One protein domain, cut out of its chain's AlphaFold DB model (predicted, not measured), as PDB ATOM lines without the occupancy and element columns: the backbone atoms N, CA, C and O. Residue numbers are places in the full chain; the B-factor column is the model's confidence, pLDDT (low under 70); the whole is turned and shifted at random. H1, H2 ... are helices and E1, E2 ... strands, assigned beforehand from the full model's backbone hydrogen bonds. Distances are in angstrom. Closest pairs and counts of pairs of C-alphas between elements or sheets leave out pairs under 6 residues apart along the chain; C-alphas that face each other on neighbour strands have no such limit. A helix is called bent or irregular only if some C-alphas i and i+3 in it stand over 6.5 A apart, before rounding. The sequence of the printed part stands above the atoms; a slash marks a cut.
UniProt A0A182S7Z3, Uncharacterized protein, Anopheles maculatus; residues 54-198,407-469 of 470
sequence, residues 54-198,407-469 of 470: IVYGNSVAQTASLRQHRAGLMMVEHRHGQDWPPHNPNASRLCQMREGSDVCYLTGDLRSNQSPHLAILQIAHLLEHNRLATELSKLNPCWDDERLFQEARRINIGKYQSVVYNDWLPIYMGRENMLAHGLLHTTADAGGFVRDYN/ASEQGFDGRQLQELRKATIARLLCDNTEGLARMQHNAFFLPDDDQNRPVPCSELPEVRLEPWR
ATOM      1  N   ILE A  54      14.238  30.347  43.562       94.81
ATOM      2  CA  ILE A  54      14.417  31.271  44.699       94.81
ATOM      3  C   ILE A  54      13.519  30.938  45.906       94.81
ATOM      4  O   ILE A  54      13.888  31.205  47.051       94.81
ATOM      5  N   VAL A  55      12.357  30.324  45.663       98.00
ATOM      6  CA  VAL A  55      11.410  29.852  46.686       98.00
ATOM      7  C   VAL A  55      11.638  28.376  46.981       98.00
ATOM      8  O   VAL A  55      11.744  27.996  48.144       98.00
ATOM      9  N   TYR A  56      11.733  27.549  45.938       98.38
ATOM     10  CA  TYR A  56      11.698  26.087  46.069       98.38
ATOM     11  C   TYR A  56      13.077  25.433  46.214       98.38
ATOM     12  O   TYR A  56      13.156  24.254  46.551       98.38
ATOM     13  N   GLY A  57      14.162  26.173  45.993       97.38
ATOM     14  CA  GLY A  57      15.523  25.651  45.985       97.38
ATOM     15  C   GLY A  57      15.909  24.967  44.671       97.38
ATOM     16  O   GLY A  57      15.109  24.835  43.747       97.38
ATOM     17  N   ASN A  58      17.163  24.521  44.608       96.56
ATOM     18  CA  ASN A  58      17.814  23.995  43.399       96.56
ATOM     19  C   ASN A  58      18.108  22.486  43.474       96.56
ATOM     20  O   ASN A  58      18.838  21.941  42.650       96.56
ATOM     21  N   SER A  59      17.580  21.789  44.485       96.50
ATOM     22  CA  SER A  59      17.711  20.336  44.630       96.50
ATOM     23  C   SER A  59      16.534  19.757  45.405       96.50
ATOM     24  O   SER A  59      15.958  20.437  46.251       96.50
ATOM     25  N   VAL A  60      16.228  18.474  45.185       96.38
ATOM     26  CA  VAL A  60      15.158  17.759  45.907       96.38
ATOM     27  C   VAL A  60      15.354  17.834  47.423       96.38
ATOM     28  O   VAL A  60      14.399  18.085  48.154       96.38
ATOM     29  N   ALA A  61      16.594  17.676  47.898       97.69
ATOM     30  CA  ALA A  61      16.917  17.760  49.320       97.69
ATOM     31  C   ALA A  61      16.663  19.166  49.887       97.69
ATOM     32  O   ALA A  61      16.071  19.297  50.958       97.69
ATOM     33  N   GLN A  62      17.057  20.216  49.159       97.19
ATOM     34  CA  GLN A  62      16.790  21.592  49.575       97.19
ATOM     35  C   GLN A  62      15.285  21.883  49.574       97.19
ATOM     36  O   GLN A  62      14.781  22.400  50.565       97.19
ATOM     37  N   THR A  63      14.552  21.499  48.524       98.19
ATOM     38  CA  THR A  63      13.092  21.663  48.465       98.19
ATOM     39  C   THR A  63      12.405  20.961  49.633       98.19
ATOM     40  O   THR A  63      11.570  21.570  50.295       98.19
ATOM     41  N   ALA A  64      12.776  19.711  49.934       98.12
ATOM     42  CA  ALA A  64      12.243  18.985  51.086       98.12
ATOM     43  C   ALA A  64      12.525  19.732  52.397       98.12
ATOM     44  O   ALA A  64      11.619  19.943  53.192       98.12
ATOM     45  N   SER A  65      13.745  20.250  52.580       97.50
ATOM     46  CA  SER A  65      14.100  21.025  53.776       97.50
ATOM     47  C   SER A  65      13.355  22.355  53.935       97.50
ATOM     48  O   SER A  65      13.478  22.973  54.985       97.50
ATOM     49  N   LEU A  66      12.619  22.812  52.915       98.44
ATOM     50  CA  LEU A  66      11.817  24.040  52.939       98.44
ATOM     51  C   LEU A  66      10.311  23.759  53.093       98.44
ATOM     52  O   LEU A  66       9.525  24.695  53.251       98.44
ATOM     53  N   ARG A  67       9.895  22.488  53.057       98.50
ATOM     54  CA  ARG A  67       8.492  22.058  53.112       98.50
ATOM     55  C   ARG A  67       8.054  21.711  54.526       98.50
ATOM     56  O   ARG A  67       8.817  21.184  55.326       98.50
ATOM     57  N   GLN A  68       6.775  21.940  54.805       98.12
ATOM     58  CA  GLN A  68       6.135  21.477  56.034       98.12
ATOM     59  C   GLN A  68       5.799  19.976  55.988       98.12
ATOM     60  O   GLN A  68       5.586  19.372  57.037       98.12
ATOM     61  N   HIS A  69       5.737  19.383  54.788       98.12
ATOM     62  CA  HIS A  69       5.304  17.995  54.550       98.12
ATOM     63  C   HIS A  69       3.903  17.688  55.101       98.12
ATOM     64  O   HIS A  69       3.601  16.573  55.536       98.12
ATOM     65  N   ARG A  70       3.047  18.711  55.116       97.94
ATOM     66  CA  ARG A  70       1.638  18.606  55.474       97.94
ATOM     67  C   ARG A  70       0.822  19.585  54.635       97.94
ATOM     68  O   ARG A  70       1.154  20.767  54.585       97.94
ATOM     69  N   ALA A  71      -0.282  19.098  54.063       97.69
ATOM     70  CA  ALA A  71      -1.231  19.878  53.259       97.69
ATOM     71  C   ALA A  71      -0.603  20.632  52.064       97.69
ATOM     72  O   ALA A  71      -1.148  21.628  51.599       97.69
ATOM     73  N   GLY A  72       0.544  20.165  51.573       98.56
ATOM     74  CA  GLY A  72       1.290  20.766  50.475       98.56
ATOM     75  C   GLY A  72       2.002  22.067  50.828       98.56
ATOM     76  O   GLY A  72       2.420  22.768  49.918       98.56
ATOM     77  N   LEU A  73       2.124  22.414  52.114       98.88
ATOM     78  CA  LEU A  73       2.610  23.720  52.558       98.88
ATOM     79  C   LEU A  73       4.142  23.809  52.609       98.88
ATOM     80  O   LEU A  73       4.853  22.844  52.916       98.88
ATOM     81  N   MET A  74       4.645  25.022  52.392       98.75
ATOM     82  CA  MET A  74       6.012  25.428  52.711       98.75
ATOM     83  C   MET A  74       6.109  25.865  54.173       98.75
ATOM     84  O   MET A  74       5.140  26.361  54.755       98.75
ATOM     85  N   MET A  75       7.289  25.701  54.774       98.50
ATOM     86  CA  MET A  75       7.508  26.131  56.151       98.50
ATOM     87  C   MET A  75       7.422  27.650  56.276       98.50
ATOM     88  O   MET A  75       8.051  28.391  55.524       98.50
ATOM     89  N   VAL A  76       6.685  28.081  57.293       98.38
ATOM     90  CA  VAL A  76       6.613  29.460  57.765       98.38
ATOM     91  C   VAL A  76       6.643  29.463  59.288       98.38
ATOM     92  O   VAL A  76       6.279  28.481  59.937       98.38
ATOM     93  N   GLU A  77       7.071  30.577  59.857       97.62
ATOM     94  CA  GLU A  77       6.997  30.857  61.283       97.62
ATOM     95  C   GLU A  77       6.069  32.049  61.509       97.62
ATOM     96  O   GLU A  77       6.176  33.076  60.833       97.62
ATOM     97  N   HIS A  78       5.170  31.915  62.482       96.25
ATOM     98  CA  HIS A  78       4.243  32.977  62.835       96.25
ATOM     99  C   HIS A  78       4.901  33.937  63.829       96.25
ATOM    100  O   HIS A  78       5.139  33.580  64.987       96.25
ATOM    101  N   ARG A  79       5.199  35.161  63.386       93.38
ATOM    102  CA  ARG A  79       5.834  36.209  64.194       93.38
ATOM    103  C   ARG A  79       5.077  37.519  64.031       93.38
ATOM    104  O   ARG A  79       4.733  37.923  62.923       93.38
ATOM    105  N   HIS A  80       4.809  38.190  65.150       88.31
ATOM    106  CA  HIS A  80       4.132  39.493  65.169       88.31
ATOM    107  C   HIS A  80       2.785  39.516  64.412       88.31
ATOM    108  O   HIS A  80       2.451  40.502  63.759       88.31
ATOM    109  N   GLY A  81       2.013  38.424  64.494       90.19
ATOM    110  CA  GLY A  81       0.707  38.310  63.836       90.19
ATOM    111  C   GLY A  81       0.770  38.006  62.335       90.19
ATOM    112  O   GLY A  81      -0.263  38.049  61.679       90.19
ATOM    113  N   GLN A  82       1.951  37.723  61.782       94.69
ATOM    114  CA  GLN A  82       2.170  37.488  60.355       94.69
ATOM    115  C   GLN A  82       3.018  36.234  60.135       94.69
ATOM    116  O   GLN A  82       3.820  35.854  60.990       94.69
ATOM    117  N   ASP A  83       2.866  35.621  58.966       97.19
ATOM    118  CA  ASP A  83       3.699  34.499  58.550       97.19
ATOM    119  C   ASP A  83       4.946  34.992  57.812       97.19
ATOM    120  O   ASP A  83       4.890  35.879  56.947       97.19
ATOM    121  N   TRP A  84       6.076  34.383  58.163       97.75
ATOM    122  CA  TRP A  84       7.393  34.717  57.645       97.75
ATOM    123  C   TRP A  84       8.188  33.462  57.290       97.75
ATOM    124  O   TRP A  84       7.927  32.391  57.844       97.75
ATOM    125  N   PRO A  85       9.219  33.576  56.437       97.75
ATOM    126  CA  PRO A  85      10.179  32.501  56.268       97.75
ATOM    127  C   PRO A  85      10.822  32.107  57.614       97.75
ATOM    128  O   PRO A  85      11.047  32.982  58.472       97.75
ATOM    129  N   PRO A  86      11.164  30.821  57.800       97.31
ATOM    130  CA  PRO A  86      11.884  30.360  58.980       97.31
ATOM    131  C   PRO A  86      13.248  31.034  59.136       97.31
ATOM    132  O   PRO A  86      13.831  31.528  58.163       97.31
ATOM    133  N   HIS A  87      13.798  31.012  60.348       95.69
ATOM    134  CA  HIS A  87      15.165  31.482  60.563       95.69
ATOM    135  C   HIS A  87      16.193  30.578  59.873       95.69
ATOM    136  O   HIS A  87      16.143  29.350  59.946       95.69
ATOM    137  N   ASN A  88      17.182  31.191  59.225       96.50
ATOM    138  CA  ASN A  88      18.294  30.462  58.641       96.50
ATOM    139  C   ASN A  88      19.247  29.975  59.749       96.50
ATOM    140  O   ASN A  88      19.794  30.811  60.474       96.50
ATOM    141  N   PRO A  89      19.539  28.666  59.855       94.31
ATOM    142  CA  PRO A  89      20.450  28.145  60.878       94.31
ATOM    143  C   PRO A  89      21.885  28.686  60.745       94.31
ATOM    144  O   PRO A  89      22.645  28.666  61.707       94.31
ATOM    145  N   ASN A  90      22.257  29.210  59.573       93.50
ATOM    146  CA  ASN A  90      23.556  29.828  59.301       93.50
ATOM    147  C   ASN A  90      23.482  31.367  59.225       93.50
ATOM    148  O   ASN A  90      24.297  31.985  58.533       93.50
ATOM    149  N   ALA A  91      22.522  31.990  59.921       93.19
ATOM    150  CA  ALA A  91      22.234  33.426  59.851       93.19
ATOM    151  C   ALA A  91      23.486  34.317  59.916       93.19
ATOM    152  O   ALA A  91      23.697  35.125  59.016       93.19
ATOM    153  N   SER A  92      24.369  34.116  60.901       90.75
ATOM    154  CA  SER A  92      25.563  34.956  61.112       90.75
ATOM    155  C   SER A  92      26.602  34.900  59.987       90.75
ATOM    156  O   SER A  92      27.482  35.753  59.930       90.75
ATOM    157  N   ARG A  93      26.542  33.894  59.100       89.94
ATOM    158  CA  ARG A  93      27.419  33.807  57.917       89.94
ATOM    159  C   ARG A  93      26.821  34.493  56.689       89.94
ATOM    160  O   ARG A  93      27.561  34.854  55.780       89.94
ATOM    161  N   LEU A  94      25.499  34.637  56.645       91.06
ATOM    162  CA  LEU A  94      24.756  35.088  55.466       91.06
ATOM    163  C   LEU A  94      24.279  36.534  55.608       91.06
ATOM    164  O   LEU A  94      24.422  37.329  54.678       91.06
ATOM    165  N   CYS A  95      23.749  36.873  56.778       94.69
ATOM    166  CA  CYS A  95      23.193  38.176  57.109       94.69
ATOM    167  C   CYS A  95      24.051  38.903  58.147       94.69
ATOM    168  O   CYS A  95      24.858  38.300  58.856       94.69
ATOM    169  N   GLN A  96      23.866  40.216  58.255       92.12
ATOM    170  CA  GLN A  96      24.461  40.988  59.339       92.12
ATOM    171  C   GLN A  96      23.549  40.927  60.567       92.12
ATOM    172  O   GLN A  96      22.488  41.545  60.579       92.12
ATOM    173  N   MET A  97      23.991  40.209  61.597       92.06
ATOM    174  CA  MET A  97      23.273  40.049  62.864       92.06
ATOM    175  C   MET A  97      23.874  41.007  63.899       92.06
ATOM    176  O   MET A  97      24.885  40.688  64.523       92.06
ATOM    177  N   ARG A  98      23.322  42.215  64.023       87.38
ATOM    178  CA  ARG A  98      23.819  43.273  64.920       87.38
ATOM    179  C   ARG A  98      22.998  43.399  66.190       87.38
ATOM    180  O   ARG A  98      23.544  43.675  67.253       87.38
ATOM    181  N   GLU A  99      21.694  43.225  66.060       87.06
ATOM    182  CA  GLU A  99      20.725  43.346  67.140       87.06
ATOM    183  C   GLU A  99      20.096  41.979  67.422       87.06
ATOM    184  O   GLU A  99      19.992  41.137  66.533       87.06
ATOM    185  N   GLY A 100      19.630  41.753  68.655       85.75
ATOM    186  CA  GLY A 100      18.931  40.508  69.005       85.75
ATOM    187  C   GLY A 100      17.619  40.299  68.237       85.75
ATOM    188  O   GLY A 100      17.142  39.175  68.144       85.75
ATOM    189  N   SER A 101      17.058  41.373  67.674       87.38
ATOM    190  CA  SER A 101      15.886  41.365  66.794       87.38
ATOM    191  C   SER A 101      16.219  41.201  65.310       87.38
ATOM    192  O   SER A 101      15.300  41.187  64.495       87.38
ATOM    193  N   ASP A 102      17.500  41.132  64.923       92.44
ATOM    194  CA  ASP A 102      17.843  40.894  63.522       92.44
ATOM    195  C   ASP A 102      17.439  39.470  63.105       92.44
ATOM    196  O   ASP A 102      17.520  38.513  63.878       92.44
ATOM    197  N   VAL A 103      17.026  39.325  61.847       95.06
ATOM    198  CA  VAL A 103      16.579  38.057  61.265       95.06
ATOM    199  C   VAL A 103      17.353  37.770  59.982       95.06
ATOM    200  O   VAL A 103      17.905  38.667  59.345       95.06
ATOM    201  N   CYS A 104      17.390  36.500  59.596       96.88
ATOM    202  CA  CYS A 104      17.920  36.042  58.320       96.88
ATOM    203  C   CYS A 104      17.041  34.887  57.857       96.88
ATOM    204  O   CYS A 104      16.894  33.910  58.591       96.88
ATOM    205  N   TYR A 105      16.445  34.999  56.679       97.50
ATOM    206  CA  TYR A 105      15.435  34.063  56.205       97.50
ATOM    207  C   TYR A 105      16.056  32.825  55.560       97.50
ATOM    208  O   TYR A 105      16.975  32.915  54.733       97.50
ATOM    209  N   LEU A 106      15.534  31.654  55.923       97.56
ATOM    210  CA  LEU A 106      15.769  30.398  55.225       97.56
ATOM    211  C   LEU A 106      14.904  30.363  53.961       97.56
ATOM    212  O   LEU A 106      13.680  30.414  54.034       97.56
ATOM    213  N   THR A 107      15.549  30.312  52.799       96.31
ATOM    214  CA  THR A 107      14.906  30.456  51.484       96.31
ATOM    215  C   THR A 107      15.566  29.530  50.456       96.31
ATOM    216  O   THR A 107      16.640  28.974  50.715       96.31
ATOM    217  N   GLY A 108      14.931  29.348  49.292       96.12
ATOM    218  CA  GLY A 108      15.474  28.549  48.185       96.12
ATOM    219  C   GLY A 108      16.761  29.130  47.591       96.12
ATOM    220  O   GLY A 108      17.660  28.381  47.205       96.12
ATOM    221  N   ASP A 109      16.898  30.455  47.618       95.75
ATOM    222  CA  ASP A 109      18.127  31.160  47.264       95.75
ATOM    223  C   ASP A 109      18.571  32.102  48.387       95.75
ATOM    224  O   ASP A 109      17.874  33.054  48.735       95.75
ATOM    225  N   LEU A 110      19.776  31.876  48.916       92.25
ATOM    226  CA  LEU A 110      20.338  32.637  50.038       92.25
ATOM    227  C   LEU A 110      20.412  34.153  49.794       92.25
ATOM    228  O   LEU A 110      20.363  34.931  50.753       92.25
ATOM    229  N   ARG A 111      20.506  34.582  48.527       94.94
ATOM    230  CA  ARG A 111      20.560  35.995  48.134       94.94
ATOM    231  C   ARG A 111      19.217  36.687  48.318       94.94
ATOM    232  O   ARG A 111      19.200  37.907  48.308       94.94
ATOM    233  N   SER A 112      18.132  35.966  48.609       95.69
ATOM    234  CA  SER A 112      16.841  36.565  48.982       95.69
ATOM    235  C   SER A 112      16.963  37.560  50.144       95.69
ATOM    236  O   SER A 112      16.213  38.524  50.225       95.69
ATOM    237  N   ASN A 113      17.963  37.378  51.012       96.44
ATOM    238  CA  ASN A 113      18.260  38.281  52.124       96.44
ATOM    239  C   ASN A 113      19.078  39.526  51.730       96.44
ATOM    240  O   ASN A 113      19.352  40.367  52.583       96.44
ATOM    241  N   GLN A 114      19.528  39.645  50.477       95.31
ATOM    242  CA  GLN A 114      20.473  40.674  50.038       95.31
ATOM    243  C   GLN A 114      19.913  42.087  50.195       95.31
ATOM    244  O   GLN A 114      20.663  42.971  50.600       95.31
ATOM    245  N   SER A 115      18.631  42.300  49.896       95.12
ATOM    246  CA  SER A 115      17.963  43.596  50.027       95.12
ATOM    247  C   SER A 115      16.510  43.434  50.497       95.12
ATOM    248  O   SER A 115      15.914  42.378  50.262       95.12
ATOM    249  N   PRO A 116      15.912  44.468  51.119       95.44
ATOM    250  CA  PRO A 116      14.521  44.413  51.573       95.44
ATOM    251  C   PRO A 116      13.522  44.099  50.451       95.44
ATOM    252  O   PRO A 116      12.638  43.270  50.637       95.44
ATOM    253  N   HIS A 117      13.686  44.703  49.269       94.12
ATOM    254  CA  HIS A 117      12.788  44.488  48.130       94.12
ATOM    255  C   HIS A 117      12.827  43.051  47.598       94.12
ATOM    256  O   HIS A 117      11.786  42.474  47.291       94.12
ATOM    257  N   LEU A 118      14.019  42.450  47.527       96.44
ATOM    258  CA  LEU A 118      14.156  41.062  47.093       96.44
ATOM    259  C   LEU A 118      13.531  40.095  48.111       96.44
ATOM    260  O   LEU A 118      12.843  39.154  47.721       96.44
ATOM    261  N   ALA A 119      13.706  40.368  49.405       97.56
ATOM    262  CA  ALA A 119      13.055  39.602  50.461       97.56
ATOM    263  C   ALA A 119      11.521  39.721  50.392       97.56
ATOM    264  O   ALA A 119      10.844  38.711  50.535       97.56
ATOM    265  N   ILE A 120      10.962  40.906  50.105       97.81
ATOM    266  CA  ILE A 120       9.510  41.083  49.905       97.81
ATOM    267  C   ILE A 120       8.994  40.173  48.783       97.81
ATOM    268  O   ILE A 120       8.017  39.459  48.992       97.81
ATOM    269  N   LEU A 121       9.661  40.144  47.623       97.69
ATOM    270  CA  LEU A 121       9.244  39.290  46.503       97.69
ATOM    271  C   LEU A 121       9.345  37.797  46.844       97.69
ATOM    272  O   LEU A 121       8.448  37.023  46.505       97.69
ATOM    273  N   GLN A 122      10.404  37.387  47.549       97.94
ATOM    274  CA  GLN A 122      10.547  36.007  48.012       97.94
ATOM    275  C   GLN A 122       9.416  35.619  48.975       97.94
ATOM    276  O   GLN A 122       8.822  34.551  48.813       97.94
ATOM    277  N   ILE A 123       9.105  36.480  49.947       98.44
ATOM    278  CA  ILE A 123       8.029  36.260  50.920       98.44
ATOM    279  C   ILE A 123       6.682  36.191  50.200       98.44
ATOM    280  O   ILE A 123       5.908  35.275  50.461       98.44
ATOM    281  N   ALA A 124       6.420  37.098  49.256       98.62
ATOM    282  CA  ALA A 124       5.168  37.125  48.508       98.62
ATOM    283  C   ALA A 124       4.922  35.808  47.758       98.62
ATOM    284  O   ALA A 124       3.839  35.239  47.857       98.62
ATOM    285  N   HIS A 125       5.931  35.263  47.070       98.81
ATOM    286  CA  HIS A 125       5.781  33.975  46.387       98.81
ATOM    287  C   HIS A 125       5.724  32.772  47.340       98.81
ATOM    288  O   HIS A 125       5.065  31.783  47.014       98.81
ATOM    289  N   LEU A 126       6.389  32.827  48.500       98.81
ATOM    290  CA  LEU A 126       6.271  31.800  49.540       98.81
ATOM    291  C   LEU A 126       4.840  31.738  50.095       98.81
ATOM    292  O   LEU A 126       4.247  30.663  50.163       98.81
ATOM    293  N   LEU A 127       4.288  32.891  50.470       98.81
ATOM    294  CA  LEU A 127       2.929  32.987  50.998       98.81
ATOM    295  C   LEU A 127       1.895  32.653  49.918       98.81
ATOM    296  O   LEU A 127       0.939  31.935  50.209       98.81
ATOM    297  N   GLU A 128       2.151  33.025  48.659       98.88
ATOM    298  CA  GLU A 128       1.264  32.669  47.553       98.88
ATOM    299  C   GLU A 128       1.189  31.157  47.373       98.88
ATOM    300  O   GLU A 128       0.110  30.614  47.154       98.88
ATOM    301  N   HIS A 129       2.313  30.451  47.508       98.94
ATOM    302  CA  HIS A 129       2.304  28.994  47.475       98.94
ATOM    303  C   HIS A 129       1.411  28.408  48.577       98.94
ATOM    304  O   HIS A 129       0.595  27.533  48.293       98.94
ATOM    305  N   ASN A 130       1.516  28.909  49.812       98.88
ATOM    306  CA  ASN A 130       0.689  28.431  50.920       98.88
ATOM    307  C   ASN A 130      -0.799  28.773  50.726       98.88
ATOM    308  O   ASN A 130      -1.658  27.938  51.029       98.88
ATOM    309  N   ARG A 131      -1.117  29.948  50.164       98.81
ATOM    310  CA  ARG A 131      -2.485  30.335  49.779       98.81
ATOM    311  C   ARG A 131      -3.052  29.364  48.740       98.81
ATOM    312  O   ARG A 131      -4.130  28.812  48.946       98.81
ATOM    313  N   LEU A 132      -2.298  29.098  47.671       98.88
ATOM    314  CA  LEU A 132      -2.676  28.166  46.605       98.88
ATOM    315  C   LEU A 132      -2.886  26.742  47.136       98.88
ATOM    316  O   LEU A 132      -3.924  26.145  46.867       98.88
ATOM    317  N   ALA A 133      -1.942  26.205  47.915       98.88
ATOM    318  CA  ALA A 133      -2.049  24.865  48.494       98.88
ATOM    319  C   ALA A 133      -3.276  24.741  49.418       98.88
ATOM    320  O   ALA A 133      -4.021  23.763  49.344       98.88
ATOM    321  N   THR A 134      -3.541  25.772  50.226       98.69
ATOM    322  CA  THR A 134      -4.713  25.821  51.110       98.69
ATOM    323  C   THR A 134      -6.019  25.808  50.317       98.69
ATOM    324  O   THR A 134      -6.902  25.003  50.618       98.69
ATOM    325  N   GLU A 135      -6.160  26.643  49.288       98.56
ATOM    326  CA  GLU A 135      -7.375  26.670  48.464       98.56
ATOM    327  C   GLU A 135      -7.555  25.381  47.650       98.56
ATOM    328  O   GLU A 135      -8.661  24.836  47.593       98.56
ATOM    329  N   LEU A 136      -6.471  24.813  47.111       98.75
ATOM    330  CA  LEU A 136      -6.510  23.515  46.429       98.75
ATOM    331  C   LEU A 136      -6.927  22.383  47.370       98.75
ATOM    332  O   LEU A 136      -7.669  21.503  46.945       98.75
ATOM    333  N   SER A 137      -6.515  22.411  48.641       98.44
ATOM    334  CA  SER A 137      -6.913  21.392  49.625       98.44
ATOM    335  C   SER A 137      -8.416  21.417  49.919       98.44
ATOM    336  O   SER A 137      -9.036  20.369  50.087       98.44
ATOM    337  N   LYS A 138      -9.031  22.610  49.914       98.31
ATOM    338  CA  LYS A 138     -10.486  22.777  50.055       98.31
ATOM    339  C   LYS A 138     -11.215  22.318  48.796       98.31
ATOM    340  O   LYS A 138     -12.281  21.713  48.883       98.31
ATOM    341  N   LEU A 139     -10.648  22.629  47.630       98.12
ATOM    342  CA  LEU A 139     -11.220  22.295  46.331       98.12
ATOM    343  C   LEU A 139     -11.157  20.791  46.039       98.12
ATOM    344  O   LEU A 139     -12.098  20.242  45.469       98.12
ATOM    345  N   ASN A 140     -10.070  20.147  46.468       98.25
ATOM    346  CA  ASN A 140      -9.736  18.755  46.203       98.25
ATOM    347  C   ASN A 140      -9.386  18.006  47.509       98.25
ATOM    348  O   ASN A 140      -8.218  17.683  47.736       98.25
ATOM    349  N   PRO A 141     -10.374  17.668  48.365       97.38
ATOM    350  CA  PRO A 141     -10.117  17.084  49.690       97.38
ATOM    351  C   PRO A 141      -9.398  15.726  49.693       97.38
ATOM    352  O   PRO A 141      -8.925  15.284  50.737       97.38
ATOM    353  N   CYS A 142      -9.343  15.036  48.549       97.25
ATOM    354  CA  CYS A 142      -8.678  13.739  48.400       97.25
ATOM    355  C   CYS A 142      -7.208  13.841  47.963       97.25
ATOM    356  O   CYS A 142      -6.548  12.809  47.862       97.25
ATOM    357  N   TRP A 143      -6.698  15.036  47.649       98.25
ATOM    358  CA  TRP A 143      -5.292  15.202  47.279       98.25
ATOM    359  C   TRP A 143      -4.386  15.077  48.505       98.25
ATOM    360  O   TRP A 143      -4.684  15.610  49.574       98.25
ATOM    361  N   ASP A 144      -3.270  14.369  48.339       98.31
ATOM    362  CA  ASP A 144      -2.251  14.226  49.373       98.31
ATOM    363  C   ASP A 144      -1.294  15.434  49.419       98.31
ATOM    364  O   ASP A 144      -1.393  16.376  48.627       98.31
ATOM    365  N   ASP A 145      -0.363  15.413  50.380       98.69
ATOM    366  CA  ASP A 145       0.635  16.473  50.560       98.69
ATOM    367  C   ASP A 145       1.450  16.740  49.289       98.69
ATOM    368  O   ASP A 145       1.654  17.893  48.912       98.69
ATOM    369  N   GLU A 146       1.908  15.682  48.620       98.50
ATOM    370  CA  GLU A 146       2.774  15.814  47.453       98.50
ATOM    371  C   GLU A 146       2.020  16.411  46.269       98.50
ATOM    372  O   GLU A 146       2.516  17.336  45.621       98.50
ATOM    373  N   ARG A 147       0.797  15.940  46.010       98.12
ATOM    374  CA  ARG A 147      -0.048  16.470  44.944       98.12
ATOM    375  C   ARG A 147      -0.368  17.945  45.173       98.12
ATOM    376  O   ARG A 147      -0.243  18.732  44.234       98.12
ATOM    377  N   LEU A 148      -0.741  18.319  46.399       98.75
ATOM    378  CA  LEU A 148      -1.017  19.712  46.766       98.75
ATOM    379  C   LEU A 148       0.218  20.595  46.571       98.75
ATOM    380  O   LEU A 148       0.119  21.647  45.937       98.75
ATOM    381  N   PHE A 149       1.382  20.143  47.047       98.88
ATOM    382  CA  PHE A 149       2.639  20.871  46.901       98.88
ATOM    383  C   PHE A 149       2.989  21.105  45.426       98.88
ATOM    384  O   PHE A 149       3.274  22.236  45.027       98.88
ATOM    385  N   GLN A 150       2.958  20.055  44.599       98.31
ATOM    386  CA  GLN A 150       3.362  20.160  43.196       98.31
ATOM    387  C   GLN A 150       2.392  21.014  42.378       98.31
ATOM    388  O   GLN A 150       2.847  21.825  41.573       98.31
ATOM    389  N   GLU A 151       1.079  20.904  42.595       98.00
ATOM    390  CA  GLU A 151       0.110  21.750  41.887       98.00
ATOM    391  C   GLU A 151       0.201  23.216  42.339       98.00
ATOM    392  O   GLU A 151       0.258  24.107  41.492       98.00
ATOM    393  N   ALA A 152       0.343  23.497  43.641       98.81
ATOM    394  CA  ALA A 152       0.560  24.862  44.128       98.81
ATOM    395  C   ALA A 152       1.869  25.469  43.591       98.81
ATOM    396  O   ALA A 152       1.894  26.620  43.151       98.81
ATOM    397  N   ARG A 153       2.962  24.690  43.579       98.62
ATOM    398  CA  ARG A 153       4.246  25.080  42.977       98.62
ATOM    399  C   ARG A 153       4.086  25.403  41.497       98.62
ATOM    400  O   ARG A 153       4.509  26.465  41.051       98.62
ATOM    401  N   ARG A 154       3.461  24.502  40.745       97.31
ATOM    402  CA  ARG A 154       3.269  24.627  39.302       97.31
ATOM    403  C   ARG A 154       2.443  25.865  38.944       97.31
ATOM    404  O   ARG A 154       2.840  26.614  38.057       97.31
ATOM    405  N   ILE A 155       1.350  26.128  39.663       98.44
ATOM    406  CA  ILE A 155       0.529  27.333  39.470       98.44
ATOM    407  C   ILE A 155       1.334  28.596  39.785       98.44
ATOM    408  O   ILE A 155       1.337  29.521  38.978       98.44
ATOM    409  N   ASN A 156       2.057  28.644  40.910       98.81
ATOM    410  CA  ASN A 156       2.867  29.811  41.278       98.81
ATOM    411  C   ASN A 156       3.956  30.111  40.230       98.81
ATOM    412  O   ASN A 156       4.149  31.267  39.856       98.81
ATOM    413  N   ILE A 157       4.610  29.070  39.700       98.62
ATOM    414  CA  ILE A 157       5.563  29.190  38.587       98.62
ATOM    415  C   ILE A 157       4.866  29.740  37.340       98.62
ATOM    416  O   ILE A 157       5.369  30.684  36.741       98.62
ATOM    417  N   GLY A 158       3.690  29.221  36.978       97.88
ATOM    418  CA  GLY A 158       2.933  29.720  35.828       97.88
ATOM    419  C   GLY A 158       2.538  31.194  35.962       97.88
ATOM    420  O   GLY A 158       2.700  31.967  35.018       97.88
ATOM    421  N   LYS A 159       2.104  31.615  37.158       98.50
ATOM    422  CA  LYS A 159       1.845  33.029  37.478       98.50
ATOM    423  C   LYS A 159       3.110  33.871  37.304       98.50
ATOM    424  O   LYS A 159       3.060  34.921  36.673       98.50
ATOM    425  N   TYR A 160       4.234  33.407  37.850       98.69
ATOM    426  CA  TYR A 160       5.524  34.088  37.755       98.69
ATOM    427  C   TYR A 160       5.994  34.237  36.304       98.69
ATOM    428  O   TYR A 160       6.318  35.344  35.882       98.69
ATOM    429  N   GLN A 161       5.968  33.159  35.518       98.06
ATOM    430  CA  GLN A 161       6.350  33.184  34.106       98.06
ATOM    431  C   GLN A 161       5.448  34.117  33.289       98.06
ATOM    432  O   GLN A 161       5.966  34.892  32.483       98.06
ATOM    433  N   SER A 162       4.131  34.107  33.535       97.31
ATOM    434  CA  SER A 162       3.197  35.037  32.886       97.31
ATOM    435  C   SER A 162       3.556  36.489  33.191       97.31
ATOM    436  O   SER A 162       3.727  37.270  32.261       97.31
ATOM    437  N   VAL A 163       3.748  36.844  34.465       98.31
ATOM    438  CA  VAL A 163       4.128  38.211  34.862       98.31
ATOM    439  C   VAL A 163       5.467  38.617  34.236       98.31
ATOM    440  O   VAL A 163       5.595  39.720  33.710       98.31
ATOM    441  N   VAL A 164       6.471  37.734  34.244       98.06
ATOM    442  CA  VAL A 164       7.785  38.049  33.668       98.06
ATOM    443  C   VAL A 164       7.681  38.325  32.167       98.06
ATOM    444  O   VAL A 164       8.133  39.379  31.725       98.06
ATOM    445  N   TYR A 165       7.086  37.427  31.379       97.62
ATOM    446  CA  TYR A 165       7.063  37.573  29.918       97.62
ATOM    447  C   TYR A 165       6.043  38.594  29.418       97.62
ATOM    448  O   TYR A 165       6.348  39.320  28.473       97.62
ATOM    449  N   ASN A 166       4.862  38.672  30.033       95.62
ATOM    450  CA  ASN A 166       3.774  39.510  29.529       95.62
ATOM    451  C   ASN A 166       3.787  40.933  30.092       95.62
ATOM    452  O   ASN A 166       3.379  41.848  29.377       95.62
ATOM    453  N   ASP A 167       4.288  41.130  31.316       96.00
ATOM    454  CA  ASP A 167       4.211  42.428  31.993       96.00
ATOM    455  C   ASP A 167       5.588  43.077  32.172       96.00
ATOM    456  O   ASP A 167       5.741  44.262  31.889       96.00
ATOM    457  N   TRP A 168       6.600  42.327  32.624       97.19
ATOM    458  CA  TRP A 168       7.896  42.895  33.024       97.19
ATOM    459  C   TRP A 168       8.886  43.055  31.861       97.19
ATOM    460  O   TRP A 168       9.375  44.152  31.601       97.19
ATOM    461  N   LEU A 169       9.176  41.977  31.125       97.94
ATOM    462  CA  LEU A 169      10.122  41.990  30.002       97.94
ATOM    463  C   LEU A 169       9.784  43.019  28.901       97.94
ATOM    464  O   LEU A 169      10.716  43.676  28.420       97.94
ATOM    465  N   PRO A 170       8.506  43.232  28.516       97.62
ATOM    466  CA  PRO A 170       8.158  44.190  27.466       97.62
ATOM    467  C   PRO A 170       8.495  45.640  27.812       97.62
ATOM    468  O   PRO A 170       8.690  46.433  26.894       97.62
ATOM    469  N   ILE A 171       8.591  45.978  29.103       95.81
ATOM    470  CA  ILE A 171       8.971  47.319  29.572       95.81
ATOM    471  C   ILE A 171      10.416  47.632  29.175       95.81
ATOM    472  O   ILE A 171      10.716  48.748  28.761       95.81
ATOM    473  N   TYR A 172      11.308  46.643  29.269       96.00
ATOM    474  CA  TYR A 172      12.748  46.851  29.099       96.00
ATOM    475  C   TYR A 172      13.264  46.469  27.717       96.00
ATOM    476  O   TYR A 172      14.198  47.093  27.219       96.00
ATOM    477  N   MET A 173      12.673  45.455  27.084       97.56
ATOM    478  CA  MET A 173      13.087  44.998  25.753       97.56
ATOM    479  C   MET A 173      12.190  45.522  24.634       97.56
ATOM    480  O   MET A 173      12.578  45.452  23.471       97.56
ATOM    481  N   GLY A 174      11.020  46.068  24.959       97.62
ATOM    482  CA  GLY A 174      10.050  46.545  23.986       97.62
ATOM    483  C   GLY A 174       9.179  45.430  23.431       97.62
ATOM    484  O   GLY A 174       9.662  44.432  22.891       97.62
ATOM    485  N   ARG A 175       7.861  45.628  23.517       96.88
ATOM    486  CA  ARG A 175       6.872  44.633  23.088       96.88
ATOM    487  C   ARG A 175       7.043  44.212  21.624       96.88
ATOM    488  O   ARG A 175       6.983  43.019  21.334       96.88
ATOM    489  N   GLU A 176       7.271  45.166  20.726       97.62
ATOM    490  CA  GLU A 176       7.465  44.896  19.293       97.62
ATOM    491  C   GLU A 176       8.743  44.096  19.025       97.62
ATOM    492  O   GLU A 176       8.725  43.144  18.249       97.62
ATOM    493  N   ASN A 177       9.835  44.403  19.731       98.12
ATOM    494  CA  ASN A 177      11.079  43.642  19.608       98.12
ATOM    495  C   ASN A 177      10.872  42.193  20.076       98.12
ATOM    496  O   ASN A 177      11.325  41.261  19.415       98.12
ATOM    497  N   MET A 178      10.139  41.987  21.175       98.12
ATOM    498  CA  MET A 178       9.815  40.649  21.680       98.12
ATOM    499  C   MET A 178       8.909  39.851  20.734       98.12
ATOM    500  O   MET A 178       9.107  38.645  20.591       98.12
ATOM    501  N   LEU A 179       7.940  40.501  20.080       96.62
ATOM    502  CA  LEU A 179       7.116  39.882  19.034       96.62
ATOM    503  C   LEU A 179       7.977  39.471  17.832       96.62
ATOM    504  O   LEU A 179       7.906  38.328  17.385       96.62
ATOM    505  N   ALA A 180       8.839  40.372  17.353       96.31
ATOM    506  CA  ALA A 180       9.714  40.124  16.210       96.31
ATOM    507  C   ALA A 180      10.706  38.968  16.439       96.31
ATOM    508  O   ALA A 180      11.101  38.306  15.484       96.31
ATOM    509  N   HIS A 181      11.081  38.702  17.695       96.00
ATOM    510  CA  HIS A 181      12.028  37.644  18.065       96.00
ATOM    511  C   HIS A 181      11.356  36.383  18.639       96.00
ATOM    512  O   HIS A 181      12.044  35.484  19.123       96.00
ATOM    513  N   GLY A 182      10.021  36.289  18.587       93.50
ATOM    514  CA  GLY A 182       9.280  35.092  19.001       93.50
ATOM    515  C   GLY A 182       9.245  34.837  20.513       93.50
ATOM    516  O   GLY A 182       9.006  33.709  20.943       93.50
ATOM    517  N   LEU A 183       9.486  35.863  21.339       94.94
ATOM    518  CA  LEU A 183       9.282  35.777  22.792       94.94
ATOM    519  C   LEU A 183       7.807  35.959  23.157       94.94
ATOM    520  O   LEU A 183       7.351  35.395  24.147       94.94
ATOM    521  N   LEU A 184       7.078  36.750  22.367       94.19
ATOM    522  CA  LEU A 184       5.641  36.971  22.497       94.19
ATOM    523  C   LEU A 184       4.933  36.585  21.205       94.19
ATOM    524  O   LEU A 184       5.508  36.672  20.124       94.19
ATOM    525  N   HIS A 185       3.654  36.238  21.324       90.56
ATOM    526  CA  HIS A 185       2.832  35.789  20.202       90.56
ATOM    527  C   HIS A 185       1.490  36.527  20.201       90.56
ATOM    528  O   HIS A 185       0.859  36.680  21.247       90.56
ATOM    529  N   THR A 186       1.057  37.017  19.037       79.69
ATOM    530  CA  THR A 186      -0.266  37.656  18.855       79.69
ATOM    531  C   THR A 186      -1.365  36.644  18.537       79.69
ATOM    532  O   THR A 186      -2.541  36.917  18.766       79.69
ATOM    533  N   THR A 187      -0.988  35.474  18.025       65.88
ATOM    534  CA  THR A 187      -1.887  34.372  17.685       65.88
ATOM    535  C   THR A 187      -1.468  33.123  18.443       65.88
ATOM    536  O   THR A 187      -0.309  32.721  18.375       65.88
ATOM    537  N   ALA A 188      -2.420  32.496  19.124       70.12
ATOM    538  CA  ALA A 188      -2.253  31.182  19.725       70.12
ATOM    539  C   ALA A 188      -3.060  30.135  18.937       70.12
ATOM    540  O   ALA A 188      -3.885  30.497  18.092       70.12
ATOM    541  N   ASP A 189      -2.826  28.844  19.187       73.19
ATOM    542  CA  ASP A 189      -3.649  27.786  18.588       73.19
ATOM    543  C   ASP A 189      -5.122  27.874  19.053       73.19
ATOM    544  O   ASP A 189      -5.484  28.696  19.897       73.19
ATOM    545  N   ALA A 190      -6.001  27.014  18.528       67.06
ATOM    546  CA  ALA A 190      -7.422  27.015  18.904       67.06
ATOM    547  C   ALA A 190      -7.674  26.795  20.416       67.06
ATOM    548  O   ALA A 190      -8.745  27.140  20.912       67.06
ATOM    549  N   GLY A 191      -6.706  26.228  21.147       71.56
ATOM    550  CA  GLY A 191      -6.731  26.057  22.602       71.56
ATOM    551  C   GLY A 191      -6.067  27.202  23.375       71.56
ATOM    552  O   GLY A 191      -6.058  27.177  24.604       71.56
ATOM    553  N   GLY A 192      -5.536  28.208  22.682       81.56
ATOM    554  CA  GLY A 192      -4.846  29.342  23.275       81.56
ATOM    555  C   GLY A 192      -3.376  29.079  23.602       81.56
ATOM    556  O   GLY A 192      -2.781  29.914  24.281       81.56
ATOM    557  N   PHE A 193      -2.778  27.985  23.127       87.81
ATOM    558  CA  PHE A 193      -1.394  27.606  23.426       87.81
ATOM    559  C   PHE A 193      -0.389  28.141  22.408       87.81
ATOM    560  O   PHE A 193      -0.716  28.328  21.232       87.81
ATOM    561  N   VAL A 194       0.861  28.287  22.851       89.44
ATOM    562  CA  VAL A 194       2.006  28.488  21.960       89.44
ATOM    563  C   VAL A 194       2.838  27.208  21.950       89.44
ATOM    564  O   VAL A 194       3.279  26.736  22.992       89.44
ATOM    565  N   ARG A 195       2.994  26.593  20.772       84.81
ATOM    566  CA  ARG A 195       3.605  25.262  20.610       84.81
ATOM    567  C   ARG A 195       4.945  25.331  19.889       84.81
ATOM    568  O   ARG A 195       5.110  24.752  18.821       84.81
ATOM    569  N   ASP A 196       5.884  26.049  20.477       89.94
ATOM    570  CA  ASP A 196       7.233  26.251  19.946       89.94
ATOM    571  C   ASP A 196       8.329  25.721  20.883       89.94
ATOM    572  O   ASP A 196       9.506  26.038  20.707       89.94
ATOM    573  N   TYR A 197       7.955  24.866  21.844       92.50
ATOM    574  CA  TYR A 197       8.920  24.084  22.609       92.50
ATOM    575  C   TYR A 197       9.820  23.271  21.671       92.50
ATOM    576  O   TYR A 197       9.343  22.507  20.827       92.50
ATOM    577  N   ASN A 198      11.127  23.389  21.876       92.56
ATOM    578  CA  ASN A 198      12.150  22.681  21.134       92.56
ATOM    579  C   ASN A 198      13.074  21.940  22.106       92.56
ATOM    580  O   ASN A 198      13.889  22.545  22.797       92.56
ATOM    581  N   ALA A 407      -0.750  20.998  26.052       54.50
ATOM    582  CA  ALA A 407      -0.877  19.679  26.673       54.50
ATOM    583  C   ALA A 407       0.012  18.561  26.076       54.50
ATOM    584  O   ALA A 407      -0.442  17.705  25.318       54.50
ATOM    585  N   SER A 408       1.273  18.504  26.503       60.22
ATOM    586  CA  SER A 408       1.829  17.224  26.947       60.22
ATOM    587  C   SER A 408       1.111  16.811  28.243       60.22
ATOM    588  O   SER A 408       0.430  17.642  28.845       60.22
ATOM    589  N   GLU A 409       1.278  15.575  28.730       59.50
ATOM    590  CA  GLU A 409       0.702  15.110  30.017       59.50
ATOM    591  C   GLU A 409       1.010  16.028  31.226       59.50
ATOM    592  O   GLU A 409       0.473  15.847  32.314       59.50
ATOM    593  N   GLN A 410       1.898  17.009  31.048       70.56
ATOM    594  CA  GLN A 410       2.478  17.859  32.077       70.56
ATOM    595  C   GLN A 410       2.170  19.362  31.874       70.56
ATOM    596  O   GLN A 410       2.550  20.176  32.714       70.56
ATOM    597  N   GLY A 411       1.486  19.739  30.780       84.06
ATOM    598  CA  GLY A 411       1.092  21.119  30.436       84.06
ATOM    599  C   GLY A 411      -0.284  21.515  30.990       84.06
ATOM    600  O   GLY A 411      -1.050  20.654  31.430       84.06
ATOM    601  N   PHE A 412      -0.567  22.816  31.104       91.19
ATOM    602  CA  PHE A 412      -1.869  23.291  31.602       91.19
ATOM    603  C   PHE A 412      -2.962  23.040  30.555       91.19
ATOM    604  O   PHE A 412      -2.682  23.032  29.356       91.19
ATOM    605  N   ASP A 413      -4.211  22.841  30.989       90.56
ATOM    606  CA  ASP A 413      -5.345  22.846  30.058       90.56
ATOM    607  C   ASP A 413      -5.701  24.285  29.619       90.56
ATOM    608  O   ASP A 413      -5.208  25.271  30.172       90.56
ATOM    609  N   GLY A 414      -6.560  24.430  28.604       90.62
ATOM    610  CA  GLY A 414      -6.893  25.752  28.057       90.62
ATOM    611  C   GLY A 414      -7.610  26.667  29.059       90.62
ATOM    612  O   GLY A 414      -7.445  27.884  29.004       90.62
ATOM    613  N   ARG A 415      -8.373  26.105  30.009       92.56
ATOM    614  CA  ARG A 415      -9.067  26.872  31.056       92.56
ATOM    615  C   ARG A 415      -8.077  27.337  32.121       92.56
ATOM    616  O   ARG A 415      -8.114  28.491  32.527       92.56
ATOM    617  N   GLN A 416      -7.163  26.460  32.523       94.62
ATOM    618  CA  GLN A 416      -6.069  26.764  33.440       94.62
ATOM    619  C   GLN A 416      -5.157  27.862  32.874       94.62
ATOM    620  O   GLN A 416      -4.854  28.833  33.565       94.62
ATOM    621  N   LEU A 417      -4.779  27.762  31.596       93.50
ATOM    622  CA  LEU A 417      -3.955  28.769  30.925       93.50
ATOM    623  C   LEU A 417      -4.636  30.147  30.873       93.50
ATOM    624  O   LEU A 417      -3.986  31.169  31.101       93.50
ATOM    625  N   GLN A 418      -5.945  30.191  30.610       93.25
ATOM    626  CA  GLN A 418      -6.709  31.444  30.632       93.25
ATOM    627  C   GLN A 418      -6.702  32.112  32.010       93.25
ATOM    628  O   GLN A 418      -6.640  33.337  32.081       93.25
ATOM    629  N   GLU A 419      -6.741  31.336  33.095       96.38
ATOM    630  CA  GLU A 419      -6.618  31.885  34.447       96.38
ATOM    631  C   GLU A 419      -5.201  32.399  34.721       96.38
ATOM    632  O   GLU A 419      -5.048  33.510  35.224       96.38
ATOM    633  N   LEU A 420      -4.155  31.659  34.335       96.19
ATOM    634  CA  LEU A 420      -2.763  32.073  34.562       96.19
ATOM    635  C   LEU A 420      -2.398  33.381  33.852       96.19
ATOM    636  O   LEU A 420      -1.660  34.186  34.416       96.19
ATOM    637  N   ARG A 421      -2.964  33.645  32.669       94.44
ATOM    638  CA  ARG A 421      -2.773  34.913  31.940       94.44
ATOM    639  C   ARG A 421      -3.348  36.142  32.653       94.44
ATOM    640  O   ARG A 421      -3.028  37.260  32.266       94.44
ATOM    641  N   LYS A 422      -4.180  35.960  33.683       96.50
ATOM    642  CA  LYS A 422      -4.681  37.055  34.533       96.50
ATOM    643  C   LYS A 422      -3.726  37.402  35.674       96.50
ATOM    644  O   LYS A 422      -3.994  38.351  36.409       96.50
ATOM    645  N   ALA A 423      -2.669  36.616  35.885       97.88
ATOM    646  CA  ALA A 423      -1.719  36.853  36.960       97.88
ATOM    647  C   ALA A 423      -1.027  38.205  36.775       97.88
ATOM    648  O   ALA A 423      -0.473  38.472  35.717       97.88
ATOM    649  N   THR A 424      -1.020  39.021  37.829       98.25
ATOM    650  CA  THR A 424      -0.304  40.300  37.871       98.25
ATOM    651  C   THR A 424       0.536  40.382  39.139       98.25
ATOM    652  O   THR A 424       0.179  39.815  40.180       98.25
ATOM    653  N   ILE A 425       1.635  41.139  39.084       98.12
ATOM    654  CA  ILE A 425       2.422  41.458  40.284       98.12
ATOM    655  C   ILE A 425       1.583  42.247  41.309       98.12
ATOM    656  O   ILE A 425       1.722  42.036  42.510       98.12
ATOM    657  N   ALA A 426       0.649  43.083  40.839       98.25
ATOM    658  CA  ALA A 426      -0.273  43.841  41.681       98.25
ATOM    659  C   ALA A 426      -1.109  42.914  42.572       98.25
ATOM    660  O   ALA A 426      -1.149  43.085  43.792       98.25
ATOM    661  N   ARG A 427      -1.729  41.887  41.971       98.12
ATOM    662  CA  ARG A 427      -2.532  40.917  42.715       98.12
ATOM    663  C   ARG A 427      -1.674  40.057  43.641       98.12
ATOM    664  O   ARG A 427      -2.064  39.859  44.786       98.12
ATOM    665  N   LEU A 428      -0.494  39.614  43.189       98.56
ATOM    666  CA  LEU A 428       0.444  38.859  44.029       98.56
ATOM    667  C   LEU A 428       0.784  39.620  45.319       98.56
ATOM    668  O   LEU A 428       0.730  39.035  46.396       98.56
ATOM    669  N   LEU A 429       1.121  40.908  45.214       98.44
ATOM    670  CA  LEU A 429       1.462  41.728  46.377       98.44
ATOM    671  C   LEU A 429       0.243  41.986  47.274       98.44
ATOM    672  O   LEU A 429       0.375  41.912  48.490       98.44
ATOM    673  N   CYS A 430      -0.937  42.242  46.700       97.75
ATOM    674  CA  CYS A 430      -2.183  42.399  47.461       97.75
ATOM    675  C   CYS A 430      -2.540  41.155  48.286       97.75
ATOM    676  O   CYS A 430      -2.880  41.280  49.457       97.75
ATOM    677  N   ASP A 431      -2.451  39.964  47.689       97.69
ATOM    678  CA  ASP A 431      -2.827  38.715  48.362       97.69
ATOM    679  C   ASP A 431      -1.845  38.321  49.479       97.69
ATOM    680  O   ASP A 431      -2.209  37.555  50.368       97.69
ATOM    681  N   ASN A 432      -0.605  38.823  49.433       98.00
ATOM    682  CA  ASN A 432       0.501  38.305  50.247       98.00
ATOM    683  C   ASN A 432       1.204  39.359  51.121       98.00
ATOM    684  O   ASN A 432       2.207  39.052  51.767       98.00
ATOM    685  N   THR A 433       0.674  40.583  51.187       96.81
ATOM    686  CA  THR A 433       1.175  41.641  52.072       96.81
ATOM    687  C   THR A 433       0.071  42.114  53.010       96.81
ATOM    688  O   THR A 433      -0.809  42.883  52.630       96.81
ATOM    689  N   GLU A 434       0.160  41.693  54.273       93.00
ATOM    690  CA  GLU A 434      -0.757  42.117  55.338       93.00
ATOM    691  C   GLU A 434      -0.861  43.654  55.414       93.00
ATOM    692  O   GLU A 434       0.152  44.358  55.405       93.00
ATOM    693  N   GLY A 435      -2.088  44.178  55.489       90.19
ATOM    694  CA  GLY A 435      -2.371  45.619  55.547       90.19
ATOM    695  C   GLY A 435      -2.408  46.343  54.191       90.19
ATOM    696  O   GLY A 435      -2.874  47.485  54.120       90.19
ATOM    697  N   LEU A 436      -1.985  45.706  53.094       93.00
ATOM    698  CA  LEU A 436      -2.032  46.313  51.764       93.00
ATOM    699  C   LEU A 436      -3.453  46.242  51.181       93.00
ATOM    700  O   LEU A 436      -3.853  45.254  50.583       93.00
ATOM    701  N   ALA A 437      -4.228  47.315  51.350       91.00
ATOM    702  CA  ALA A 437      -5.639  47.341  50.941       91.00
ATOM    703  C   ALA A 437      -5.897  47.855  49.512       91.00
ATOM    704  O   ALA A 437      -6.989  47.656  48.970       91.00
ATOM    705  N   ARG A 438      -4.943  48.585  48.920       93.56
ATOM    706  CA  ARG A 438      -5.093  49.230  47.608       93.56
ATOM    707  C   ARG A 438      -3.817  49.124  46.789       93.56
ATOM    708  O   ARG A 438      -2.731  49.284  47.342       93.56
ATOM    709  N   MET A 439      -3.980  48.932  45.487       94.81
ATOM    710  CA  MET A 439      -2.898  48.794  44.514       94.81
ATOM    711  C   MET A 439      -3.418  49.175  43.124       94.81
ATOM    712  O   MET A 439      -4.600  48.998  42.829       94.81
ATOM    713  N   GLN A 440      -2.562  49.742  42.284       94.56
ATOM    714  CA  GLN A 440      -2.884  50.015  40.884       94.56
ATOM    715  C   GLN A 440      -2.898  48.729  40.046       94.56
ATOM    716  O   GLN A 440      -2.272  47.736  40.411       94.56
ATOM    717  N   HIS A 441      -3.591  48.739  38.906       94.38
ATOM    718  CA  HIS A 441      -3.672  47.556  38.041       94.38
ATOM    719  C   HIS A 441      -2.301  47.112  37.524       94.38
ATOM    720  O   HIS A 441      -2.004  45.917  37.539       94.38
ATOM    721  N   ASN A 442      -1.457  48.060  37.106       95.75
ATOM    722  CA  ASN A 442      -0.106  47.770  36.652       95.75
ATOM    723  C   ASN A 442       0.926  48.294  37.655       95.75
ATOM    724  O   ASN A 442       1.305  49.464  37.618       95.75
ATOM    725  N   ALA A 443       1.384  47.423  38.557       96.44
ATOM    726  CA  ALA A 443       2.297  47.818  39.630       96.44
ATOM    727  C   ALA A 443       3.764  47.998  39.197       96.44
ATOM    728  O   ALA A 443       4.589  48.374  40.026       96.44
ATOM    729  N   PHE A 444       4.091  47.765  37.919       96.38
ATOM    730  CA  PHE A 444       5.387  48.157  37.351       96.38
ATOM    731  C   PHE A 444       5.422  49.621  36.897       96.38
ATOM    732  O   PHE A 444       6.504  50.175  36.715       96.38
ATOM    733  N   PHE A 445       4.260  50.254  36.735       94.94
ATOM    734  CA  PHE A 445       4.153  51.674  36.421       94.94
ATOM    735  C   PHE A 445       3.679  52.445  37.646       94.94
ATOM    736  O   PHE A 445       2.935  51.930  38.490       94.94
ATOM    737  N   LEU A 446       4.106  53.704  37.722       92.44
ATOM    738  CA  LEU A 446       3.671  54.598  38.782       92.44
ATOM    739  C   LEU A 446       2.143  54.766  38.746       92.44
ATOM    740  O   LEU A 446       1.537  54.689  37.669       92.44
ATOM    741  N   PRO A 447       1.513  54.988  39.909       90.06
ATOM    742  CA  PRO A 447       0.109  55.344  39.967       90.06
ATOM    743  C   PRO A 447      -0.173  56.609  39.160       90.06
ATOM    744  O   PRO A 447       0.565  57.589  39.250       90.06
ATOM    745  N   ASP A 448      -1.277  56.590  38.427       87.00
ATOM    746  CA  ASP A 448      -1.759  57.717  37.634       87.00
ATOM    747  C   ASP A 448      -3.285  57.792  37.741       87.00
ATOM    748  O   ASP A 448      -3.949  56.757  37.696       87.00
ATOM    749  N   ASP A 449      -3.844  58.989  37.919       80.19
ATOM    750  CA  ASP A 449      -5.283  59.165  38.164       80.19
ATOM    751  C   ASP A 449      -6.156  58.711  36.982       80.19
ATOM    752  O   ASP A 449      -7.275  58.240  37.206       80.19
ATOM    753  N   ASP A 450      -5.636  58.803  35.755       84.75
ATOM    754  CA  ASP A 450      -6.396  58.546  34.534       84.75
ATOM    755  C   ASP A 450      -6.258  57.093  34.065       84.75
ATOM    756  O   ASP A 450      -7.252  56.465  33.693       84.75
ATOM    757  N   GLN A 451      -5.040  56.538  34.075       87.88
ATOM    758  CA  GLN A 451      -4.751  55.244  33.436       87.88
ATOM    759  C   GLN A 451      -4.341  54.127  34.400       87.88
ATOM    760  O   GLN A 451      -4.475  52.952  34.057       87.88
ATOM    761  N   ASN A 452      -3.844  54.452  35.599       93.44
ATOM    762  CA  ASN A 452      -3.265  53.460  36.511       93.44
ATOM    763  C   ASN A 452      -3.575  53.779  37.979       93.44
ATOM    764  O   ASN A 452      -2.698  53.790  38.847       93.44
ATOM    765  N   ARG A 453      -4.839  54.094  38.261       92.19
ATOM    766  CA  ARG A 453      -5.260  54.551  39.584       92.19
ATOM    767  C   ARG A 453      -5.231  53.395  40.590       92.19
ATOM    768  O   ARG A 453      -5.700  52.303  40.267       92.19
ATOM    769  N   PRO A 454      -4.775  53.610  41.840       92.38
ATOM    770  CA  PRO A 454      -4.883  52.596  42.880       92.38
ATOM    771  C   PRO A 454      -6.347  52.280  43.200       92.38
ATOM    772  O   PRO A 454      -7.099  53.172  43.611       92.38
ATOM    773  N   VAL A 455      -6.733  51.012  43.087       93.50
ATOM    774  CA  VAL A 455      -8.072  50.479  43.396       93.50
ATOM    775  C   VAL A 455      -8.017  49.577  44.635       93.50
ATOM    776  O   VAL A 455      -6.923  49.175  45.040       93.50
ATOM    777  N   PRO A 456      -9.146  49.283  45.309       96.25
ATOM    778  CA  PRO A 456      -9.193  48.214  46.304       96.25
ATOM    779  C   PRO A 456      -8.636  46.902  45.743       96.25
ATOM    780  O   PRO A 456      -8.978  46.515  44.628       96.25
ATOM    781  N   CYS A 457      -7.827  46.179  46.521       96.50
ATOM    782  CA  CYS A 457      -7.237  44.906  46.081       96.50
ATOM    783  C   CYS A 457      -8.289  43.875  45.618       96.50
ATOM    784  O   CYS A 457      -8.012  43.064  44.738       96.50
ATOM    785  N   SER A 458      -9.514  43.939  46.153       96.25
ATOM    786  CA  SER A 458     -10.646  43.093  45.748       96.25
ATOM    787  C   SER A 458     -11.133  43.323  44.313       96.25
ATOM    788  O   SER A 458     -11.828  42.469  43.772       96.25
ATOM    789  N   GLU A 459     -10.812  44.469  43.708       96.38
ATOM    790  CA  GLU A 459     -11.166  44.798  42.320       96.38
ATOM    791  C   GLU A 459     -10.098  44.328  41.319       96.38
ATOM    792  O   GLU A 459     -10.350  44.296  40.113       96.38
ATOM    793  N   LEU A 460      -8.911  43.935  41.797       97.12
ATOM    794  CA  LEU A 460      -7.864  43.408  40.929       97.12
ATOM    795  C   LEU A 460      -8.213  41.997  40.434       97.12
ATOM    796  O   LEU A 460      -8.666  41.170  41.236       97.12
ATOM    797  N   PRO A 461      -7.938  41.683  39.151       95.31
ATOM    798  CA  PRO A 461      -8.126  40.342  38.611       95.31
ATOM    799  C   PRO A 461      -7.399  39.282  39.442       95.31
ATOM    800  O   PRO A 461      -6.230  39.444  39.791       95.31
ATOM    801  N   GLU A 462      -8.094  38.186  39.732       95.56
ATOM    802  CA  GLU A 462      -7.547  37.027  40.434       95.56
ATOM    803  C   GLU A 462      -7.449  35.828  39.485       95.56
ATOM    804  O   GLU A 462      -8.322  35.617  38.639       95.56
ATOM    805  N   VAL A 463      -6.394  35.031  39.665       97.81
ATOM    806  CA  VAL A 463      -6.267  33.698  39.066       97.81
ATOM    807  C   VAL A 463      -7.186  32.759  39.830       97.81
ATOM    808  O   VAL A 463      -6.896  32.417  40.980       97.81
ATOM    809  N   ARG A 464      -8.294  32.347  39.215       97.75
ATOM    810  CA  ARG A 464      -9.257  31.487  39.897       97.75
ATOM    811  C   ARG A 464      -8.901  30.009  39.740       97.75
ATOM    812  O   ARG A 464      -8.401  29.582  38.702       97.75
ATOM    813  N   LEU A 465      -9.133  29.225  40.792       98.25
ATOM    814  CA  LEU A 465      -8.649  27.842  40.883       98.25
ATOM    815  C   LEU A 465      -9.688  26.787  40.491       98.25
ATOM    816  O   LEU A 465      -9.360  25.605  40.476       98.25
ATOM    817  N   GLU A 466     -10.918  27.162  40.130       97.75
ATOM    818  CA  GLU A 466     -11.956  26.208  39.719       97.75
ATOM    819  C   GLU A 466     -11.514  25.267  38.583       97.75
ATOM    820  O   GLU A 466     -11.883  24.092  38.646       97.75
ATOM    821  N   PRO A 467     -10.696  25.689  37.590       96.31
ATOM    822  CA  PRO A 467     -10.160  24.777  36.576       96.31
ATOM    823  C   PRO A 467      -9.222  23.671  37.099       96.31
ATOM    824  O   PRO A 467      -8.880  22.769  36.339       96.31
ATOM    825  N   TRP A 468      -8.797  23.712  38.367       96.19
ATOM    826  CA  TRP A 468      -8.008  22.661  39.031       96.19
ATOM    827  C   TRP A 468      -8.852  21.718  39.897       96.19
ATOM    828  O   TRP A 468      -8.293  20.878  40.606       96.19
ATOM    829  N   ARG A 469     -10.186  21.832  39.864       95.94
ATOM    830  CA  ARG A 469     -11.073  20.865  40.522       95.94
ATOM    831  C   ARG A 469     -10.969  19.511  39.812       95.94
ATOM    832  O   ARG A 469     -11.211  19.442  38.606       95.94
TER     833      ARG A 469
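Overview. This is residues 54 to 198 and 407 to 469 of the 470 residues of an uncharacterized protein of Anopheles maculatus (UniProt A0A182S7Z3). Two long helices, H4 and H5, form a V joined at its closed end by a tight link, and the short helix H8 sits across the mouth of the V, packed on H4 and near H5. Short helices and long loops surround this V: a tiny strand hairpin, E1 and E2, and H2 and H3 lie towards the far end of H4, H6 lies at the far end of H5, H7 packs on H5, and H1 stands by itself. The printed part has 208 residues with eight named helices and two named strands, in the order H1 E1 E2 H2 H3 H4 H5 H6 H7 H8; the sheet E1 - E2 is antiparallel. The class is mostly helix, though named elements hold only 95 of the residues. The whole is compact, with a radius of gyration of the C-alphas of 18.4 A and spans of 55 by 45 by 34 A.

Arrangement. Begin at the hairpin of E1, residues 77 to 79, and E2, residues 82 to 84, where N 77 and O 84 are 2.8 A apart and N 79 and O 82 are 2.9 A apart, within hydrogen-bond range. From E2, look to the hub H4, residues 116 to 139: the closest C-alphas, of Trp 84 and Ile 123, are 6.9 A apart. H4 forms a helical hairpin with H5, residues 145 to 173; they touch, through residues 148 to 156 of H5 alone, at a steep tilt of 45 degrees, opposite ways, closest at the C-alphas of Ala 133 and Ala 152, 5.1 A. H8, residues 425 to 432, touches residues 123 to 128 of H4 alone, closest at the C-alphas of Ala 124 and Asn 432, 5.1 A. H7, residues 414 to 420, touches residues 155 to 162 of H5 alone, closest at the C-alphas of Lys 159 and Leu 420, 5.5 A. H6, residues 175 to 180, is close to H5 but not clearly touching, at 7.0 A between the C-alphas of Pro 170 and Met 178. H3, residues 110 to 113, and H4 touch only at the corner, closest at the C-alphas of Ser 112 and Ala 119, 5.1 A. H2, residues 91 to 94, is close to H3 but not clearly touching, at 7.4 A between the C-alphas of Leu 94 and Leu 110. H1, residues 60 to 66, touches no helix. Every O i to N i+4 pair is within hydrogen-bond range in H1, H4, H6, H7 and H8, and 21 of 25 are in H5; H2 and H3 are too short for such a pair.

Along the chain. Find C-alpha 60 at (15.158, 17.759, 45.907), where H1 begins; it is 10.0 A long, as is H7. H4 runs 34.3 A from C-alpha 116 at (14.521, 44.413, 51.573). H5 runs 39.8 A, with a kink of 27 degrees near residue 165, and is only just irregular: C-alphas 166 and 169 are 6.8 A apart. E1 measures 6.2 A, E2 6.5 A, H2 5.3 A, H3 6.4 A, H6 8.7 A and H8 10.6 A; H8 ends at C-alpha 432, (0.501, 38.305, 50.247).

Size, cuts and confidence. The two C-alphas farthest apart, those of Gly 100 and Ala 190, are 58.2 A apart. Residues 199 to 406 are not printed, and C-alphas 198 and 407 stand 14.5 A apart across the cut. The link from H2 to H3 is long, and residues 433 to 469 hold no named element, though residues 438 to 439 pair antiparallel with residues 455 to 456. The mean pLDDT of the printed part is 94.2; residues 187, 190 and 407 to 409 are under 70.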